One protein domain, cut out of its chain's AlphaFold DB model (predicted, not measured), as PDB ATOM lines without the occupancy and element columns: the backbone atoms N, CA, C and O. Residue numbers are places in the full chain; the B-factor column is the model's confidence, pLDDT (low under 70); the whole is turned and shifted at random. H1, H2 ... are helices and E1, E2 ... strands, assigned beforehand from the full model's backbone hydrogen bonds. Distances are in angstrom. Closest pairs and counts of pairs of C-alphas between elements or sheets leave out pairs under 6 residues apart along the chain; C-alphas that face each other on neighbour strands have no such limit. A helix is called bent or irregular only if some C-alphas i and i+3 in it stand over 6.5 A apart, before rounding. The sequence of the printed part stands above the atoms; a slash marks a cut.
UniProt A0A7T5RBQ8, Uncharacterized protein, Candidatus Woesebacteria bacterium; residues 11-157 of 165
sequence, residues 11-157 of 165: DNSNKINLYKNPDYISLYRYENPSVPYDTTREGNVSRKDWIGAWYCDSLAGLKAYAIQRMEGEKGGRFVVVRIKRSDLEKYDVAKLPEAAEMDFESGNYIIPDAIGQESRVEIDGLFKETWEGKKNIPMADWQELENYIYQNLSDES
ATOM      1  N   ASP A  11     110.662  -9.107  28.705       71.44
ATOM      2  CA  ASP A  11     109.332  -8.634  29.105       71.44
ATOM      3  C   ASP A  11     109.413  -7.822  30.412       71.44
ATOM      4  O   ASP A  11     108.954  -6.680  30.497       71.44
ATOM      5  N   ASN A  12     110.170  -8.327  31.394       82.81
ATOM      6  CA  ASN A  12     110.427  -7.606  32.644       82.81
ATOM      7  C   ASN A  12     111.165  -6.279  32.426       82.81
ATOM      8  O   ASN A  12     110.863  -5.286  33.090       82.81
ATOM      9  N   SER A  13     112.102  -6.223  31.477       84.12
ATOM     10  CA  SER A  13     112.844  -4.995  31.163       84.12
ATOM     11  C   SER A  13     111.923  -3.893  30.623       84.12
ATOM     12  O   SER A  13     112.039  -2.732  31.030       84.12
ATOM     13  N   ASN A  14     110.963  -4.250  29.765       86.75
ATOM     14  CA  ASN A  14     109.957  -3.318  29.254       86.75
ATOM     15  C   ASN A  14     109.014  -2.844  30.364       86.75
ATOM     16  O   ASN A  14     108.831  -1.633  30.528       86.75
ATOM     17  N   LYS A  15     108.496  -3.765  31.187       90.38
ATOM     18  CA  LYS A  15     107.649  -3.420  32.338       90.38
ATOM     19  C   LYS A  15     108.371  -2.465  33.290       90.38
ATOM     20  O   LYS A  15     107.838  -1.404  33.608       90.38
ATOM     21  N   ILE A  16     109.617  -2.750  33.670       91.81
ATOM     22  CA  ILE A  16     110.415  -1.868  34.542       91.81
ATOM     23  C   ILE A  16     110.504  -0.444  33.974       91.81
ATOM     24  O   ILE A  16     110.352   0.525  34.721       91.81
ATOM     25  N   ASN A  17     110.733  -0.297  32.667       91.94
ATOM     26  CA  ASN A  17     110.795   1.019  32.029       91.94
ATOM     27  C   ASN A  17     109.448   1.755  32.092       91.94
ATOM     28  O   ASN A  17     109.424   2.953  32.375       91.94
ATOM     29  N   LEU A  18     108.328   1.051  31.896       92.25
ATOM     30  CA  LEU A  18     106.982   1.624  32.012       92.25
ATOM     31  C   LEU A  18     106.666   2.087  33.440       92.25
ATOM     32  O   LEU A  18     106.121   3.179  33.626       92.25
ATOM     33  N   TYR A  19     107.036   1.300  34.453       93.12
ATOM     34  CA  TYR A  19     106.830   1.652  35.864       93.12
ATOM     35  C   TYR A  19     107.731   2.801  36.340       93.12
ATOM     36  O   TYR A  19     107.352   3.535  37.244       93.12
ATOM     37  N   LYS A  20     108.881   3.033  35.693       94.25
ATOM     38  CA  LYS A  20     109.734   4.211  35.946       94.25
ATOM     39  C   LYS A  20     109.291   5.473  35.203       94.25
ATOM     40  O   LYS A  20     109.747   6.562  35.542       94.25
ATOM     41  N   ASN A  21     108.469   5.346  34.161       94.81
ATOM     42  CA  ASN A  21     108.148   6.463  33.277       94.81
ATOM     43  C   ASN A  21     107.076   7.389  33.893       94.81
ATOM     44  O   ASN A  21     105.945   6.941  34.084       94.81
ATOM     45  N   PRO A  22     107.364   8.679  34.150       94.94
ATOM     46  CA  PRO A  22     106.400   9.602  34.755       94.94
ATOM     47  C   PRO A  22     105.174   9.899  33.876       94.94
ATOM     48  O   PRO A  22     104.137  10.290  34.412       94.94
ATOM     49  N   ASP A  23     105.248   9.676  32.562       96.00
ATOM     50  CA  ASP A  23     104.127   9.866  31.630       96.00
ATOM     51  C   ASP A  23     103.045   8.790  31.776       96.00
ATOM     52  O   ASP A  23     101.968   8.897  31.183       96.00
ATOM     53  N   TYR A  24     103.318   7.751  32.562       94.81
ATOM     54  CA  TYR A  24     102.385   6.680  32.864       94.81
ATOM     55  C   TYR A  24     101.844   6.812  34.291       94.81
ATOM     56  O   TYR A  24     102.454   7.424  35.175       94.81
ATOM     57  N   ILE A  25     100.665   6.241  34.500       93.81
ATOM     58  CA  ILE A  25      99.992   6.139  35.791       93.81
ATOM     59  C   ILE A  25      99.643   4.679  36.067       93.81
ATOM     60  O   ILE A  25      99.330   3.922  35.143       93.81
ATOM     61  N   SER A  26      99.734   4.298  37.337       94.56
ATOM     62  CA  SER A  26      99.364   2.974  37.822       94.56
ATOM     63  C   SER A  26      97.872   2.933  38.126       94.56
ATOM     64  O   SER A  26      97.343   3.808  38.808       94.56
ATOM     65  N   LEU A  27      97.210   1.910  37.601       94.94
ATOM     66  CA  LEU A  27      95.817   1.599  37.865       94.94
ATOM     67  C   LEU A  27      95.737   0.238  38.550       94.94
ATOM     68  O   LEU A  27      96.432  -0.706  38.168       94.94
ATOM     69  N   TYR A  28      94.883   0.145  39.560       94.06
ATOM     70  CA  TYR A  28      94.843  -0.960  40.501       94.06
ATOM     71  C   TYR A  28      93.491  -1.648  40.496       94.06
ATOM     72  O   TYR A  28      92.442  -1.002  40.506       94.06
ATOM     73  N   ARG A  29      93.525  -2.970  40.577       90.88
ATOM     74  CA  ARG A  29      92.352  -3.822  40.711       90.88
ATOM     75  C   ARG A  29      92.624  -4.919  41.728       90.88
ATOM     76  O   ARG A  29      93.746  -5.404  41.837       90.88
ATOM     77  N   TYR A  30      91.582  -5.348  42.429       89.00
ATOM     78  CA  TYR A  30      91.567  -6.634  43.119       89.00
ATOM     79  C   TYR A  30      90.605  -7.580  42.398       89.00
ATOM     80  O   TYR A  30      89.426  -7.261  42.221       89.00
ATOM     81  N   GLU A  31      91.109  -8.728  41.963       85.12
ATOM     82  CA  GLU A  31      90.306  -9.804  41.397       85.12
ATOM     83  C   GLU A  31      90.007 -10.836  42.481       85.12
ATOM     84  O   GLU A  31      90.917 -11.423  43.070       85.12
ATOM     85  N   ASN A  32      88.716 -11.070  42.715       76.12
ATOM     86  CA  ASN A  32      88.250 -12.160  43.556       76.12
ATOM     87  C   ASN A  32      87.877 -13.352  42.644       76.12
ATOM     88  O   ASN A  32      86.990 -13.189  41.801       76.12
ATOM     89  N   PRO A  33      88.519 -14.524  42.788       63.47
ATOM     90  CA  PRO A  33      88.292 -15.693  41.936       63.47
ATOM     91  C   PRO A  33      86.927 -16.356  42.157       63.47
ATOM     92  O   PRO A  33      86.498 -17.150  41.322       63.47
ATOM     93  N   SER A  34      86.244 -16.041  43.258       57.97
ATOM     94  CA  SER A  34      85.118 -16.820  43.772       57.97
ATOM     95  C   SER A  34      83.774 -16.102  43.738       57.97
ATOM     96  O   SER A  34      82.771 -16.716  44.087       57.97
ATOM     97  N   VAL A  35      83.707 -14.829  43.326       59.50
ATOM     98  CA  VAL A  35      82.417 -14.146  43.127       59.50
ATOM     99  C   VAL A  35      82.010 -14.322  41.665       59.50
ATOM    100  O   VAL A  35      82.449 -13.538  40.817       59.50
ATOM    101  N   PRO A  36      81.207 -15.352  41.331       56.22
ATOM    102  CA  PRO A  36      80.736 -15.538  39.977       56.22
ATOM    103  C   PRO A  36      79.878 -14.350  39.565       56.22
ATOM    104  O   PRO A  36      79.256 -13.659  40.375       56.22
ATOM    105  N   TYR A  37      79.837 -14.141  38.260       59.03
ATOM    106  CA  TYR A  37      78.912 -13.205  37.666       59.03
ATOM    107  C   TYR A  37      77.464 -13.465  38.102       59.03
ATOM    108  O   TYR A  37      76.983 -14.593  37.998       59.03
ATOM    109  N   ASP A  38      76.757 -12.405  38.487       66.44
ATOM    110  CA  ASP A  38      75.312 -12.433  38.682       66.44
ATOM    111  C   ASP A  38      74.601 -11.791  37.479       66.44
ATOM    112  O   ASP A  38      74.522 -10.566  37.357       66.44
ATOM    113  N   THR A  39      74.055 -12.632  36.596       67.94
ATOM    114  CA  THR A  39      73.286 -12.219  35.407       67.94
ATOM    115  C   THR A  39      72.048 -11.388  35.745       67.94
ATOM    116  O   THR A  39      71.562 -10.650  34.896       67.94
ATOM    117  N   THR A  40      71.515 -11.475  36.970       72.81
ATOM    118  CA  THR A  40      70.320 -10.702  37.364       72.81
ATOM    119  C   THR A  40      70.611  -9.211  37.542       72.81
ATOM    120  O   THR A  40      69.693  -8.392  37.582       72.81
ATOM    121  N   ARG A  41      71.897  -8.850  37.618       61.44
ATOM    122  CA  ARG A  41      72.394  -7.481  37.783       61.44
ATOM    123  C   ARG A  41      72.948  -6.879  36.485       61.44
ATOM    124  O   ARG A  41      73.426  -5.741  36.510       61.44
ATOM    125  N   GLU A  42      72.875  -7.619  35.374       72.38
ATOM    126  CA  GLU A  42      73.321  -7.167  34.053       72.38
ATOM    127  C   GLU A  42      72.580  -5.895  33.617       72.38
ATOM    128  O   GLU A  42      71.362  -5.806  33.747       72.38
ATOM    129  N   GLY A  43      73.315  -4.893  33.135       62.69
ATOM    130  CA  GLY A  43      72.769  -3.612  32.671       62.69
ATOM    131  C   GLY A  43      72.441  -2.608  33.781       62.69
ATOM    132  O   GLY A  43      72.512  -1.415  33.533       62.69
ATOM    133  N   ASN A  44      72.173  -3.059  35.012       64.44
ATOM    134  CA  ASN A  44      71.881  -2.163  36.141       64.44
ATOM    135  C   ASN A  44      73.156  -1.627  36.814       64.44
ATOM    136  O   ASN A  44      73.250  -0.451  37.147       64.44
ATOM    137  N   VAL A  45      74.137  -2.505  37.041       59.19
ATOM    138  CA  VAL A  45      75.387  -2.165  37.760       59.19
ATOM    139  C   VAL A  45      76.643  -2.728  37.089       59.19
ATOM    140  O   VAL A  45      77.757  -2.361  37.447       59.19
ATOM    141  N   SER A  46      76.501  -3.664  36.143       67.25
ATOM    142  CA  SER A  46      77.628  -4.276  35.431       67.25
ATOM    143  C   SER A  46      77.199  -4.886  34.094       67.25
ATOM    144  O   SER A  46      76.046  -5.271  33.910       67.25
ATOM    145  N   ARG A  47      78.138  -5.009  33.150       70.19
ATOM    146  CA  ARG A  47      77.990  -5.809  31.922       70.19
ATOM    147  C   ARG A  47      78.870  -7.045  32.009       70.19
ATOM    148  O   ARG A  47      79.958  -6.962  32.580       70.19
ATOM    149  N   LYS A  48      78.436  -8.163  31.415       71.00
ATOM    150  CA  LYS A  48      79.181  -9.428  31.471       71.00
ATOM    151  C   LYS A  48      80.622  -9.301  30.972       71.00
ATOM    152  O   LYS A  48      81.547  -9.771  31.625       71.00
ATOM    153  N   ASP A  49      80.801  -8.599  29.861       69.69
ATOM    154  CA  ASP A  49      82.106  -8.414  29.216       69.69
ATOM    155  C   ASP A  49      83.046  -7.490  30.008       69.69
ATOM    156  O   ASP A  49      84.225  -7.378  29.689       69.69
ATOM    157  N   TRP A  50      82.531  -6.806  31.034       71.75
ATOM    158  CA  TRP A  50      83.281  -5.859  31.862       71.75
ATOM    159  C   TRP A  50      83.524  -6.372  33.278       71.75
ATOM    160  O   TRP A  50      84.109  -5.670  34.105       71.75
ATOM    161  N   ILE A  51      83.063  -7.576  33.612       71.44
ATOM    162  CA  ILE A  51      83.283  -8.143  34.942       71.44
ATOM    163  C   ILE A  51      84.775  -8.272  35.178       71.44
ATOM    164  O   ILE A  51      85.505  -8.843  34.374       71.44
ATOM    165  N   GLY A  52      85.218  -7.740  36.312       67.69
ATOM    166  CA  GLY A  52      86.624  -7.775  36.657       67.69
ATOM    167  C   GLY A  52      87.485  -6.865  35.788       67.69
ATOM    168  O   GLY A  52      88.674  -6.888  35.998       67.69
ATOM    169  N   ALA A  53      86.962  -6.027  34.886       75.69
ATOM    170  CA  ALA A  53      87.763  -5.090  34.079       75.69
ATOM    171  C   ALA A  53      87.999  -3.717  34.752       75.69
ATOM    172  O   ALA A  53      88.596  -2.827  34.151       75.69
ATOM    173  N   TRP A  54      87.527  -3.547  35.991       84.25
ATOM    174  CA  TRP A  54      87.456  -2.267  36.698       84.25
ATOM    175  C   TRP A  54      88.730  -1.983  37.485       84.25
ATOM    176  O   TRP A  54      89.155  -2.808  38.296       84.25
ATOM    177  N   TYR A  55      89.295  -0.800  37.276       91.19
ATOM    178  CA  TYR A  55      90.469  -0.312  37.982       91.19
ATOM    179  C   TYR A  55      90.197   1.030  38.659       91.19
ATOM    180  O   TYR A  55      89.406   1.834  38.175       91.19
ATOM    181  N   CYS A  56      90.932   1.300  39.731       91.50
ATOM    182  CA  CYS A  56      91.008   2.599  40.392       91.50
ATOM    183  C   CYS A  56      92.427   3.173  40.266       91.50
ATOM    184  O   CYS A  56      93.392   2.430  40.098       91.50
ATOM    185  N   ASP A  57      92.579   4.489  40.358       91.19
ATOM    186  CA  ASP A  57      93.871   5.187  40.242       91.19
ATOM    187  C   ASP A  57      94.543   5.476  41.591       91.19
ATOM    188  O   ASP A  57      95.571   6.153  41.656       91.19
ATOM    189  N   SER A  58      93.986   4.957  42.688       91.44
ATOM    190  CA  SER A  58      94.509   5.198  44.026       91.44
ATOM    191  C   SER A  58      94.514   3.944  44.892       91.44
ATOM    192  O   SER A  58      93.558   3.169  44.935       91.44
ATOM    193  N   LEU A  59      95.585   3.790  45.674       90.94
ATOM    194  CA  LEU A  59      95.695   2.725  46.673       90.94
ATOM    195  C   LEU A  59      94.618   2.848  47.765       90.94
ATOM    196  O   LEU A  59      94.164   1.840  48.302       90.94
ATOM    197  N   ALA A  60      94.168   4.072  48.063       88.00
ATOM    198  CA  ALA A  60      93.071   4.317  48.994       88.00
ATOM    199  C   ALA A  60      91.733   3.770  48.465       88.00
ATOM    200  O   ALA A  60      91.017   3.098  49.212       88.00
ATOM    201  N   GLY A  61      91.426   4.002  47.182       87.94
ATOM    202  CA  GLY A  61      90.263   3.413  46.516       87.94
ATOM    203  C   GLY A  61      90.347   1.888  46.477       87.94
ATOM    204  O   GLY A  61      89.397   1.205  46.863       87.94
ATOM    205  N   LEU A  62      91.524   1.348  46.139       91.69
ATOM    206  CA  LEU A  62      91.764  -0.094  46.146       91.69
ATOM    207  C   LEU A  62      91.521  -0.705  47.528       91.69
ATOM    208  O   LEU A  62      90.865  -1.738  47.631       91.69
ATOM    209  N   LYS A  63      92.018  -0.069  48.596       91.25
ATOM    210  CA  LYS A  63      91.801  -0.515  49.978       91.25
ATOM    211  C   LYS A  63      90.313  -0.589  50.308       91.25
ATOM    212  O   LYS A  63      89.860  -1.613  50.816       91.25
ATOM    213  N   ALA A  64      89.564   0.478  50.024       88.25
ATOM    214  CA  ALA A  64      88.130   0.532  50.298       88.25
ATOM    215  C   ALA A  64      87.379  -0.602  49.585       88.25
ATOM    216  O   ALA A  64      86.563  -1.289  50.203       88.25
ATOM    217  N   TYR A  65      87.725  -0.855  48.319       85.88
ATOM    218  CA  TYR A  65      87.166  -1.957  47.542       85.88
ATOM    219  C   TYR A  65      87.547  -3.332  48.117       85.88
ATOM    220  O   TYR A  65      86.703  -4.215  48.282       85.88
ATOM    221  N   ALA A  66      88.816  -3.521  48.467       88.56
ATOM    222  CA  ALA A  66      89.337  -4.811  48.887       88.56
ATOM    223  C   ALA A  66      88.822  -5.235  50.282       88.56
ATOM    224  O   ALA A  66      88.571  -6.422  50.489       88.56
ATOM    225  N   ILE A  67      88.551  -4.291  51.198       88.44
ATOM    226  CA  ILE A  67      87.931  -4.557  52.518       88.44
ATOM    227  C   ILE A  67      86.627  -5.360  52.406       88.44
ATOM    228  O   ILE A  67      86.344  -6.192  53.269       88.44
ATOM    229  N   GLN A  68      85.846  -5.113  51.354       81.75
ATOM    230  CA  GLN A  68      84.579  -5.803  51.108       81.75
ATOM    231  C   GLN A  68      84.768  -7.122  50.348       81.75
ATOM    232  O   GLN A  68      83.949  -8.024  50.457       81.75
ATOM    233  N   ARG A  69      85.821  -7.234  49.528       78.56
ATOM    234  CA  ARG A  69      85.983  -8.329  48.556       78.56
ATOM    235  C   ARG A  69      86.900  -9.459  49.008       78.56
ATOM    236  O   ARG A  69      86.794 -10.534  48.436       78.56
ATOM    237  N   MET A  70      87.796  -9.225  49.964       82.75
ATOM    238  CA  MET A  70      88.672 -10.259  50.545       82.75
ATOM    239  C   MET A  70      88.020 -11.033  51.696       82.75
ATOM    240  O   MET A  70      88.599 -12.003  52.181       82.75
ATOM    241  N   GLU A  71      86.839 -10.613  52.157       76.75
ATOM    242  CA  GLU A  71      86.031 -11.418  53.073       76.75
ATOM    243  C   GLU A  71      85.822 -12.817  52.482       76.75
ATOM    244  O   GLU A  71      85.409 -12.946  51.333       76.75
ATOM    245  N   GLY A  72      86.036 -13.859  53.288       63.19
ATOM    246  CA  GLY A  72      85.555 -15.202  52.949       63.19
ATOM    247  C   GLY A  72      86.357 -15.971  51.905       63.19
ATOM    248  O   GLY A  72      86.167 -17.177  51.808       63.19
ATOM    249  N   GLU A  73      87.250 -15.325  51.156       71.25
ATOM    250  CA  GLU A  73      87.780 -15.916  49.929       71.25
ATOM    251  C   GLU A  73      89.306 -15.948  49.902       71.25
ATOM    252  O   GLU A  73      89.999 -14.928  49.865       71.25
ATOM    253  N   LYS A  74      89.839 -17.170  49.876       75.44
ATOM    254  CA  LYS A  74      91.262 -17.414  49.670       75.44
ATOM    255  C   LYS A  74      91.595 -17.293  48.183       75.44
ATOM    256  O   LYS A  74      90.883 -17.820  47.336       75.44
ATOM    257  N   GLY A  75      92.746 -16.697  47.871       72.88
ATOM    258  CA  GLY A  75      93.339 -16.788  46.532       72.88
ATOM    259  C   GLY A  75      92.948 -15.686  45.549       72.88
ATOM    260  O   GLY A  75      93.129 -15.868  44.350       72.88
ATOM    261  N   GLY A  76      92.443 -14.543  46.018       84.94
ATOM    262  CA  GLY A  76      92.393 -13.358  45.162       84.94
ATOM    263  C   GLY A  76      93.762 -12.757  44.885       84.94
ATOM    264  O   GLY A  76      94.739 -13.060  45.569       84.94
ATOM    265  N   ARG A  77      93.817 -11.902  43.866       90.12
ATOM    266  CA  ARG A  77      95.045 -11.252  43.400       90.12
ATOM    267  C   ARG A  77      94.821  -9.772  43.158       90.12
ATOM    268  O   ARG A  77      93.773  -9.350  42.671       90.12
ATOM    269  N   PHE A  78      95.834  -8.985  43.464       92.75
ATOM    270  CA  PHE A  78      95.946  -7.622  42.991       92.75
ATOM    271  C   PHE A  78      96.518  -7.622  41.581       92.75
ATOM    272  O   PHE A  78      97.475  -8.333  41.281       92.75
ATOM    273  N   VAL A  79      95.933  -6.797  40.726       92.62
ATOM    274  CA  VAL A  79      96.410  -6.557  39.371       92.62
ATOM    275  C   VAL A  79      96.722  -5.080  39.245       92.62
ATOM    276  O   VAL A  79      95.883  -4.229  39.548       92.62
ATOM    277  N   VAL A  80      97.936  -4.784  38.800       94.81
ATOM    278  CA  VAL A  80      98.388  -3.431  38.506       94.81
ATOM    279  C   VAL A  80      98.678  -3.349  37.019       94.81
ATOM    280  O   VAL A  80      99.324  -4.233  36.468       94.81
ATOM    281  N   VAL A  81      98.200  -2.292  36.375       94.12
ATOM    282  CA  VAL A  81      98.543  -1.969  34.986       94.12
ATOM    283  C   VAL A  81      99.050  -0.536  34.911       94.12
ATOM    284  O   VAL A  81      98.665   0.317  35.712       94.12
ATOM    285  N   ARG A  82      99.912  -0.261  33.934       93.94
ATOM    286  CA  ARG A  82     100.361   1.092  33.587       93.94
ATOM    287  C   ARG A  82      99.707   1.527  32.293       93.94
ATOM    288  O   ARG A  82      99.818   0.831  31.285       93.94
ATOM    289  N   ILE A  83      99.117   2.715  32.303       93.69
ATOM    290  CA  ILE A  83      98.628   3.369  31.087       93.69
ATOM    291  C   ILE A  83      99.216   4.769  30.960       93.69
ATOM    292  O   ILE A  83      99.578   5.391  31.960       93.69
ATOM    293  N   LYS A  84      99.328   5.277  29.730       94.00
ATOM    294  CA  LYS A  84      99.748   6.663  29.509       94.00
ATOM    295  C   LYS A  84      98.718   7.604  30.115       94.00
ATOM    296  O   LYS A  84      97.522   7.461  29.869       94.00
ATOM    297  N   ARG A  85      99.180   8.632  30.822       94.19
ATOM    298  CA  ARG A  85      98.319   9.679  31.389       94.19
ATOM    299  C   ARG A  85      97.458  10.359  30.324       94.19
ATOM    300  O   ARG A  85      96.301  10.653  30.588       94.19
ATOM    301  N   SER A  86      97.989  10.547  29.113       94.50
ATOM    302  CA  SER A  86      97.248  11.122  27.981       94.50
ATOM    303  C   SER A  86      96.076  10.262  27.502       94.50
ATOM    304  O   SER A  86      95.200  10.766  26.804       94.50
ATOM    305  N   ASP A  87      96.073   8.970  27.833       91.75
ATOM    306  CA  ASP A  87      95.025   8.031  27.438       91.75
ATOM    307  C   ASP A  87      94.034   7.748  28.576       91.75
ATOM    308  O   ASP A  87      92.996   7.151  28.322       91.75
ATOM    309  N   LEU A  88      94.310   8.209  29.802       89.62
ATOM    310  CA  LEU A  88      93.493   7.956  30.996       89.62
ATOM    311  C   LEU A  88      92.022   8.339  30.784       89.62
ATOM    312  O   LEU A  88      91.129   7.543  31.055       89.62
ATOM    313  N   GLU A  89      91.771   9.516  30.206       88.69
ATOM    314  CA  GLU A  89      90.408   9.991  29.945       88.69
ATOM    315  C   GLU A  89      89.629   9.140  28.932       88.69
ATOM    316  O   GLU A  89      88.405   9.187  28.923       88.69
ATOM    317  N   LYS A  90      90.310   8.372  28.072       89.44
ATOM    318  CA  LYS A  90      89.649   7.489  27.095       89.44
ATOM    319  C   LYS A  90      89.043   6.256  27.757       89.44
ATOM    320  O   LYS A  90      88.173   5.624  27.168       89.44
ATOM    321  N   TYR A  91      89.539   5.909  28.941       89.12
ATOM    322  CA  TYR A  91      89.147   4.721  29.691       89.12
ATOM    323  C   TYR A  91      88.356   5.048  30.958       89.12
ATOM    324  O   TYR A  91      87.985   4.137  31.695       89.12
ATOM    325  N   ASP A  92      88.120   6.334  31.222       89.00
ATOM    326  CA  ASP A  92      87.241   6.794  32.292       89.00
ATOM    327  C   ASP A  92      85.821   6.299  32.015       89.00
ATOM    328  O   ASP A  92      85.218   6.651  30.996       89.00
ATOM    329  N   VAL A  93      85.291   5.488  32.933       84.69
ATOM    330  CA  VAL A  93      83.957   4.893  32.815       84.69
ATOM    331  C   VAL A  93      82.906   5.965  32.562       84.69
ATOM    332  O   VAL A  93      82.051   5.774  31.706       84.69
ATOM    333  N   ALA A  94      83.003   7.126  33.217       81.12
ATOM    334  CA  ALA A  94      82.014   8.191  33.074       81.12
ATOM    335  C   ALA A  94      81.948   8.799  31.668       81.12
ATOM    336  O   ALA A  94      80.974   9.473  31.332       81.12
ATOM    337  N   LYS A  95      82.977   8.575  30.847       82.38
ATOM    338  CA  LYS A  95      83.059   9.054  29.465       82.38
ATOM    339  C   LYS A  95      82.690   7.978  28.442       82.38
ATOM    340  O   LYS A  95      82.549   8.306  27.264       82.38
ATOM    341  N   LEU A  96      82.520   6.723  28.863       78.88
ATOM    342  CA  LEU A  96      82.118   5.631  27.979       78.88
ATOM    343  C   LEU A  96      80.599   5.685  27.741       78.88
ATOM    344  O   LEU A  96      79.837   5.618  28.708       78.88
ATOM    345  N   PRO A  97      80.127   5.779  26.481       77.50
ATOM    346  CA  PRO A  97      78.696   5.818  26.173       77.50
ATOM    347  C   PRO A  97      77.909   4.658  26.789       77.50
ATOM    348  O   PRO A  97      76.783   4.833  27.241       77.50
ATOM    349  N   GLU A  98      78.512   3.476  26.843       72.06
ATOM    350  CA  GLU A  98      77.894   2.254  27.347       72.06
ATOM    351  C   GLU A  98      77.799   2.207  28.880       72.06
ATOM    352  O   GLU A  98      77.099   1.350  29.414       72.06
ATOM    353  N   ALA A  99      78.474   3.117  29.589       73.00
ATOM    354  CA  ALA A  99      78.343   3.287  31.034       73.00
ATOM    355  C   ALA A  99      77.246   4.296  31.419       73.00
ATOM    356  O   ALA A  99      76.917   4.406  32.596       73.00
ATOM    357  N   ALA A 100      76.652   5.011  30.453       70.31
ATOM    358  CA  ALA A 100      75.621   6.021  30.712       70.31
ATOM    359  C   ALA A 100      74.353   5.456  31.377       70.31
ATOM    360  O   ALA A 100      73.626   6.190  32.043       70.31
ATOM    361  N   GLU A 101      74.088   4.163  31.195       69.69
ATOM    362  CA  GLU A 101      72.938   3.459  31.774       69.69
ATOM    363  C   GLU A 101      73.296   2.687  33.056       69.69
ATOM    364  O   GLU A 101      72.429   2.053  33.653       69.69
ATOM    365  N   MET A 102      74.559   2.734  33.489       69.94
ATOM    366  CA  MET A 102      75.061   1.959  34.621       69.94
ATOM    367  C   MET A 102      75.189   2.812  35.880       69.94
ATOM    368  O   MET A 102      75.658   3.947  35.835       69.94
ATOM    369  N   ASP A 103      74.853   2.225  37.026       66.62
ATOM    370  CA  ASP A 103      75.186   2.790  38.331       66.62
ATOM    371  C   ASP A 103      76.628   2.399  38.701       66.62
ATOM    372  O   ASP A 103      76.901   1.251  39.068       66.62
ATOM    373  N   PHE A 104      77.574   3.327  38.531       64.12
ATOM    374  CA  PHE A 104      78.974   3.150  38.918       64.12
ATOM    375  C   PHE A 104      79.426   4.268  39.860       64.12
ATOM    376  O   PHE A 104      79.070   5.436  39.709       64.12
ATOM    377  N   GLU A 105      80.271   3.914  40.828       57.91
ATOM    378  CA  GLU A 105      80.937   4.901  41.673       57.91
ATOM    379  C   GLU A 105      81.975   5.670  40.835       57.91
ATOM    380  O   GLU A 105      82.737   5.079  40.063       57.91
ATOM    381  N   SER A 106      81.999   6.999  40.949       58.19
ATOM    382  CA  SER A 106      82.915   7.868  40.197       58.19
ATOM    383  C   SER A 106      84.387   7.511  40.439       58.19
ATOM    384  O   SER A 106      84.763   7.233  41.576       58.19
ATOM    385  N   GLY A 107      85.232   7.618  39.407       67.12
ATOM    386  CA  GLY A 107      86.683   7.402  39.532       67.12
ATOM    387  C   GLY A 107      87.147   5.971  39.242       67.12
ATOM    388  O   GLY A 107      88.173   5.538  39.765       67.12
ATOM    389  N   ASN A 108      86.395   5.240  38.416       83.81
ATOM    390  CA  ASN A 108      86.787   3.929  37.911       83.81
ATOM    391  C   ASN A 108      87.172   3.991  36.427       83.81
ATOM    392  O   ASN A 108      86.633   4.788  35.659       83.81
ATOM    393  N   TYR A 109      88.069   3.094  36.026       89.75
ATOM    394  CA  TYR A 109      88.568   2.959  34.660       89.75
ATOM    395  C   TYR A 109      88.358   1.532  34.153       89.75
ATOM    396  O   TYR A 109      88.566   0.573  34.899       89.75
ATOM    397  N   ILE A 110      87.995   1.381  32.877       88.44
ATOM    398  CA  ILE A 110      87.924   0.077  32.201       88.44
ATOM    399  C   ILE A 110      89.068  -0.004  31.199       88.44
ATOM    400  O   ILE A 110      89.049   0.658  30.162       88.44
ATOM    401  N   ILE A 111      90.069  -0.827  31.514       87.81
ATOM    402  CA  ILE A 111      91.238  -1.027  30.652       87.81
ATOM    403  C   ILE A 111      91.046  -2.320  29.857       87.81
ATOM    404  O   ILE A 111      90.983  -3.386  30.469       87.81
ATOM    405  N   PRO A 112      90.965  -2.263  28.513       82.75
ATOM    406  CA  PRO A 112      90.919  -3.470  27.698       82.75
ATOM    407  C   PRO A 112      92.174  -4.321  27.909       82.75
ATOM    408  O   PRO A 112      93.280  -3.779  27.953       82.75
ATOM    409  N   ASP A 113      92.027  -5.647  27.947       80.38
ATOM    410  CA  ASP A 113      93.161  -6.561  28.148       80.38
ATOM    411  C   ASP A 113      94.281  -6.322  27.126       80.38
ATOM    412  O   ASP A 113      95.445  -6.237  27.501       80.38
ATOM    413  N   ALA A 114      93.940  -6.091  25.853       82.88
ATOM    414  CA  ALA A 114      94.917  -5.796  24.801       82.88
ATOM    415  C   ALA A 114      95.777  -4.543  25.073       82.88
ATOM    416  O   ALA A 114      96.865  -4.424  24.520       82.88
ATOM    417  N   ILE A 115      95.292  -3.614  25.900       84.69
ATOM    418  CA  ILE A 115      96.016  -2.403  26.307       84.69
ATOM    419  C   ILE A 115      96.793  -2.640  27.605       84.69
ATOM    420  O   ILE A 115      97.923  -2.179  27.741       84.69
ATOM    421  N   GLY A 116      96.191  -3.335  28.573       84.19
ATOM    422  CA  GLY A 116      96.776  -3.535  29.899       84.19
ATOM    423  C   GLY A 116      97.794  -4.673  29.984       84.19
ATOM    424  O   GLY A 116      98.611  -4.674  30.900       84.19
ATOM    425  N   GLN A 117      97.762  -5.640  29.061       86.19
ATOM    426  CA  GLN A 117      98.530  -6.883  29.178       86.19
ATOM    427  C   GLN A 117     100.044  -6.654  29.234       86.19
ATOM    428  O   GLN A 117     100.719  -7.277  30.049       86.19
ATOM    429  N   GLU A 118     100.577  -5.742  28.419       85.12
ATOM    430  CA  GLU A 118     102.024  -5.480  28.341       85.12
ATOM    431  C   GLU A 118     102.590  -4.847  29.619       85.12
ATOM    432  O   GLU A 118     103.777  -4.967  29.909       85.12
ATOM    433  N   SER A 119     101.751  -4.172  30.407       90.50
ATOM    434  CA  SER A 119     102.151  -3.530  31.660       90.50
ATOM    435  C   SER A 119     101.633  -4.248  32.902       90.50
ATOM    436  O   SER A 119     101.848  -3.767  34.014       90.50
ATOM    437  N   ARG A 120     100.955  -5.386  32.726       92.12
ATOM    438  CA  ARG A 120     100.283  -6.117  33.796       92.12
ATOM    439  C   ARG A 120     101.294  -6.724  34.762       92.12
ATOM    440  O   ARG A 120     102.195  -7.464  34.362       92.12
ATOM    441  N   VAL A 121     101.084  -6.456  36.047       92.69
ATOM    442  CA  VAL A 121     101.742  -7.141  37.159       92.69
ATOM    443  C   VAL A 121     100.675  -7.699  38.086       92.69
ATOM    444  O   VAL A 121      99.738  -6.996  38.468       92.69
ATOM    445  N   GLU A 122     100.826  -8.968  38.451       92.56
ATOM    446  CA  GLU A 122      99.944  -9.654  39.389       92.56
ATOM    447  C   GLU A 122     100.667  -9.914  40.704       92.56
ATOM    448  O   GLU A 122     101.831 -10.317  40.722       92.56
ATOM    449  N   ILE A 123      99.971  -9.672  41.808       92.62
ATOM    450  CA  ILE A 123     100.472  -9.889  43.161       92.62
ATOM    451  C   ILE A 123      99.395 -10.632  43.937       92.62
ATOM    452  O   ILE A 123      98.241 -10.207  43.945       92.62
ATOM    453  N   ASP A 124      99.764 -11.718  44.608       90.56
ATOM    454  CA  ASP A 124      98.828 -12.460  45.451       90.56
ATOM    455  C   ASP A 124      98.174 -11.546  46.495       90.56
ATOM    456  O   ASP A 124      98.789 -10.628  47.037       90.56
ATOM    457  N   GLY A 125      96.895 -11.778  46.770       89.19
ATOM    458  CA  GLY A 125      96.164 -11.062  47.803       89.19
ATOM    459  C   GLY A 125      96.619 -11.459  49.207       89.19
ATOM    460  O   GLY A 125      96.990 -12.606  49.461       89.19
ATOM    461  N   LEU A 126      96.529 -10.521  50.151       91.38
ATOM    462  CA  LEU A 126      96.600 -10.856  51.572       91.38
ATOM    463  C   LEU A 126      95.306 -11.575  51.976       91.38
ATOM    464  O   LEU A 126      94.225 -11.165  51.567       91.38
ATOM    465  N   PHE A 127      95.408 -12.619  52.793       88.88
ATOM    466  CA  PHE A 127      94.254 -13.301  53.377       88.88
ATOM    467  C   PHE A 127      94.562 -13.726  54.811       88.88
ATOM    468  O   PHE A 127      95.675 -14.168  55.107       88.88
ATOM    469  N   LYS A 128      93.557 -13.641  55.687       90.25
ATOM    470  CA  LYS A 128      93.583 -14.238  57.025       90.25
ATOM    471  C   LYS A 128      92.355 -15.110  57.227       90.25
ATOM    472  O   LYS A 128      91.249 -14.703  56.890       90.25
ATOM    473  N   GLU A 129      92.532 -16.246  57.894       88.62
ATOM    474  CA  GLU A 129      91.423 -17.135  58.281       88.62
ATOM    475  C   GLU A 129      90.362 -16.405  59.123       88.62
ATOM    476  O   GLU A 129      89.173 -16.683  59.029       88.62
ATOM    477  N   THR A 130      90.760 -15.393  59.902       88.62
ATOM    478  CA  THR A 130      89.840 -14.577  60.711       88.62
ATOM    479  C   THR A 130      88.880 -13.708  59.895       88.62
ATOM    480  O   THR A 130      87.928 -13.168  60.462       88.62
ATOM    481  N   TRP A 131      89.127 -13.540  58.594       89.69
ATOM    482  CA  TRP A 131      88.253 -12.803  57.678       89.69
ATOM    483  C   TRP A 131      87.143 -13.681  57.098       89.69
ATOM    484  O   TRP A 131      86.209 -13.163  56.487       89.69
ATOM    485  N   GLU A 132      87.229 -14.999  57.274       85.12
ATOM    486  CA  GLU A 132      86.261 -15.931  56.716       85.12
ATOM    487  C   GLU A 132      84.863 -15.727  57.331       85.12
ATOM    488  O   GLU A 132      84.697 -15.672  58.553       85.12
ATOM    489  N   GLY A 133      83.846 -15.564  56.473       77.38
ATOM    490  CA  GLY A 133      82.446 -15.376  56.877       77.38
ATOM    491  C   GLY A 133      82.119 -14.044  57.575       77.38
ATOM    492  O   GLY A 133      81.130 -13.967  58.313       77.38
ATOM    493  N   LYS A 134      82.953 -13.004  57.417       81.88
ATOM    494  CA  LYS A 134      82.786 -11.680  58.046       81.88
ATOM    495  C   LYS A 134      82.398 -10.603  57.041       81.88
ATOM    496  O   LYS A 134      83.286 -10.167  56.330       81.88
ATOM    497  N   LYS A 135      81.186 -10.030  57.132       80.19
ATOM    498  CA  LYS A 135      80.637  -9.013  56.189       80.19
ATOM    499  C   LYS A 135      81.611  -7.919  55.690       80.19
ATOM    500  O   LYS A 135      81.387  -7.303  54.656       80.19
ATOM    501  N   ASN A 136      82.604  -7.564  56.500       86.81
ATOM    502  CA  ASN A 136      83.772  -6.798  56.080       86.81
ATOM    503  C   ASN A 136      84.994  -7.347  56.825       86.81
ATOM    504  O   ASN A 136      84.846  -7.861  57.943       86.81
ATOM    505  N   ILE A 137      86.198  -7.119  56.285       90.44
ATOM    506  CA  ILE A 137      87.435  -7.296  57.063       90.44
ATOM    507  C   ILE A 137      87.288  -6.570  58.417       90.44
ATOM    508  O   ILE A 137      86.827  -5.420  58.441       90.44
ATOM    509  N   PRO A 138      87.665  -7.195  59.550       91.25
ATOM    510  CA  PRO A 138      87.623  -6.546  60.854       91.25
ATOM    511  C   PRO A 138      88.391  -5.223  60.852       91.25
ATOM    512  O   PRO A 138      89.516  -5.156  60.370       91.25
ATOM    513  N   MET A 139      87.820  -4.173  61.449       91.75
ATOM    514  CA  MET A 139      88.429  -2.833  61.449       91.75
ATOM    515  C   MET A 139      89.863  -2.815  62.010       91.75
ATOM    516  O   MET A 139      90.696  -2.039  61.555       91.75
ATOM    517  N   ALA A 140      90.172  -3.708  62.958       94.00
ATOM    518  CA  ALA A 140      91.515  -3.871  63.517       94.00
ATOM    519  C   ALA A 140      92.569  -4.319  62.482       94.00
ATOM    520  O   ALA A 140      93.747  -4.029  62.657       94.00
ATOM    521  N   ASP A 141      92.150  -4.981  61.400       93.88
ATOM    522  CA  ASP A 141      93.023  -5.483  60.335       93.88
ATOM    523  C   ASP A 141      93.141  -4.510  59.145       93.88
ATOM    524  O   ASP A 141      93.941  -4.738  58.237       93.88
ATOM    525  N   TRP A 142      92.380  -3.408  59.122       93.81
ATOM    526  CA  TRP A 142      92.372  -2.477  57.982       93.81
ATOM    527  C   TRP A 142      93.740  -1.844  57.730       93.81
ATOM    528  O   TRP A 142      94.153  -1.709  56.580       93.81
ATOM    529  N   GLN A 143      94.457  -1.491  58.800       94.94
ATOM    530  CA  GLN A 143      95.799  -0.921  58.691       94.94
ATOM    531  C   GLN A 143      96.802  -1.930  58.125       94.94
ATOM    532  O   GLN A 143      97.714  -1.556  57.394       94.94
ATOM    533  N   GLU A 144      96.650  -3.211  58.454       94.62
ATOM    534  CA  GLU A 144      97.533  -4.251  57.933       94.62
ATOM    535  C   GLU A 144      97.323  -4.454  56.437       94.62
ATOM    536  O   GLU A 144      98.298  -4.498  55.688       94.62
ATOM    537  N   LEU A 145      96.065  -4.490  55.992       93.69
ATOM    538  CA  LEU A 145      95.757  -4.529  54.569       93.69
ATOM    539  C   LEU A 145      96.321  -3.309  53.834       93.69
ATOM    540  O   LEU A 145      96.921  -3.448  52.771       93.69
ATOM    541  N   GLU A 146      96.135  -2.114  54.392       94.38
ATOM    542  CA  GLU A 146      96.681  -0.888  53.815       94.38
ATOM    543  C   GLU A 146      98.198  -0.977  53.660       94.38
ATOM    544  O   GLU A 146      98.725  -0.775  52.567       94.38
ATOM    545  N   ASN A 147      98.895  -1.353  54.732       95.38
ATOM    546  CA  ASN A 147     100.343  -1.514  54.715       95.38
ATOM    547  C   ASN A 147     100.774  -2.554  53.678       95.38
ATOM    548  O   ASN A 147     101.735  -2.315  52.954       95.38
ATOM    549  N   TYR A 148     100.050  -3.670  53.568       95.31
ATOM    550  CA  TYR A 148     100.308  -4.686  52.555       95.31
ATOM    551  C   TYR A 148     100.181  -4.114  51.140       95.31
ATOM    552  O   TYR A 148     101.082  -4.293  50.324       95.31
ATOM    553  N   ILE A 149      99.097  -3.394  50.849       94.69
ATOM    554  CA  ILE A 149      98.874  -2.752  49.551       94.69
ATOM    555  C   ILE A 149     100.025  -1.788  49.227       94.69
ATOM    556  O   ILE A 149     100.639  -1.907  48.169       94.69
ATOM    557  N   TYR A 150     100.383  -0.886  50.146       93.12
ATOM    558  CA  TYR A 150     101.476   0.068  49.933       93.12
ATOM    559  C   TYR A 150     102.830  -0.617  49.734       93.12
ATOM    560  O   TYR A 150     103.575  -0.260  48.826       93.12
ATOM    561  N   GLN A 151     103.147  -1.622  50.551       94.06
ATOM    562  CA  GLN A 151     104.428  -2.326  50.485       94.06
ATOM    563  C   GLN A 151     104.589  -3.169  49.224       94.06
ATOM    564  O   GLN A 151     105.721  -3.476  48.856       94.06
ATOM    565  N   ASN A 152     103.497  -3.566  48.572       95.06
ATOM    566  CA  ASN A 152     103.557  -4.504  47.455       95.06
ATOM    567  C   ASN A 152     103.174  -3.896  46.107       95.06
ATOM    568  O   ASN A 152     103.654  -4.396  45.092       95.06
ATOM    569  N   LEU A 153     102.347  -2.849  46.087       95.38
ATOM    570  CA  LEU A 153     101.787  -2.281  44.857       95.38
ATOM    571  C   LEU A 153     102.310  -0.874  44.527       95.38
ATOM    572  O   LEU A 153     101.873  -0.300  43.530       95.38
ATOM    573  N   SER A 154     103.218  -0.296  45.323       91.50
ATOM    574  CA  SER A 154     103.897   0.941  44.910       91.50
ATOM    575  C   SER A 154     104.789   0.692  43.693       91.50
ATOM    576  O   SER A 154     105.297  -0.417  43.503       91.50
ATOM    577  N   ASP A 155     105.016   1.727  42.882       90.75
ATOM    578  CA  ASP A 155     105.866   1.619  41.693       90.75
ATOM    579  C   ASP A 155     107.275   1.115  42.072       90.75
ATOM    580  O   ASP A 155     107.820   0.240  41.399       90.75
ATOM    581  N   GLU A 156     107.839   1.568  43.198       91.50
ATOM    582  CA  GLU A 156     109.140   1.108  43.703       91.50
ATOM    583  C   GLU A 156     109.140  -0.386  44.049       91.50
ATOM    584  O   GLU A 156     110.073  -1.113  43.689       91.50
ATOM    585  N   SER A 157     108.094  -0.856  44.729       92.00
ATOM    586  CA  SER A 157     107.962  -2.259  45.116       92.00
ATOM    587  C   SER A 157     107.771  -3.171  43.908       92.00
ATOM    588  O   SER A 157     108.375  -4.246  43.848       92.00
TER     589      SER A 157
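Overview. This is residues 11 to 157 of the 165 residues of an uncharacterized protein of Candidatus Woesebacteria bacterium (UniProt A0A7T5RBQ8). A small twisted sheet of three strands, E1, E3 and E5, has helices around it: H2 runs along E1 over the sheet, H5 crosses H2 and reaches the sheet with its last residues, and H1 and H4 meet near E3. Beside E1 sits a small two-stranded patch, E2 and E4, and the loops of residues 32 to 53 and 91 to 107 reach away from the sheet on that side. The 147 printed residues include five named helices and five named strands, in the order H1 E1 E2 H2 E3 H3 E4 H4 E5 H5; both sheets, E1 - E3 - E5 and E2 - E4, are antiparallel, and the class is mixed, helices and strands. The whole is compact, with a radius of gyration of the C-alphas of 15.6 A and spans of 41 by 38 by 23 A.

Arrangement. H1, residues 11 to 20, is on the sheet of E1, residues 24 to 31, E3, residues 77 to 84, and E5, residues 121 to 124. Its height over the sheet is 9.6 A, and it lies over E3, only just across the strands at 63 degrees to E3 on the local plane. E1 and E3 are antiparallel, with N 27 and O 81 within hydrogen-bond range at 2.9 A. E2, residues 54 to 56, comes closest to E1 at the C-alphas of Tyr 55 and Arg 29, 4.8 A apart. It pairs with E4, residues 108 to 110, through N 55 and O 109 at 2.8 A. H2, residues 59 to 69, is on the sheet at a height of 9.0 A, over E1 and along it at 5 degrees on the local plane. H3, residues 85 to 90, only grazes the sheet with residues 85 to 88. H4, residues 113 to 119, stands at the sheet's level and touches H1, about perpendicular at 83 degrees, with the C-alphas of Lys 15 and Ser 119 closest at 5.5 A. E3 and E5 are antiparallel, with N 78 and O 123 at 2.7 A. H5, residues 139 to 153, only grazes the sheet with residues 149 to 153; it touches H2 at a steep tilt of 54 degrees, opposite ways, closest at the C-alphas of Lys 63 and Glu 146, 6.2 A. H1 and H5 are apart. In H1 every O i to N i+4 pair is within hydrogen-bond range; the counts are 6 of 7 in H2, 9 of 11 in H5, 1 of 3 in H4 and 0 of 2 in H3, where O i to N i+3 pairs within range number 2 of 4 in H4 and 2 of 3 in H3.

Along the chain. H1 begins at C-alpha 11, (109.332, -8.634, 29.105), and is 14.6 A long. E1 measures 22.1 A, H2 14.8 A and E3 23.2 A. H3, H4 and H5 are irregular: C-alphas 86 and 89 are 7.2 A apart, 115 and 118 7.0 A, 140 and 143 7.1 A. H5, 21.3 A long, ends at C-alpha 153, (101.787, -2.281, 44.857).

Size, cuts and confidence. The C-alphas farthest apart, of Ser 13 and Thr 40, are 43.4 A apart, and the printed part has no cut. The links E1 to E2, H3 to E4 and E5 to H5 are long. The mean pLDDT of the printed part is 83.9; 22 residues are under 70, among them 33 to 39 and 101 to 107.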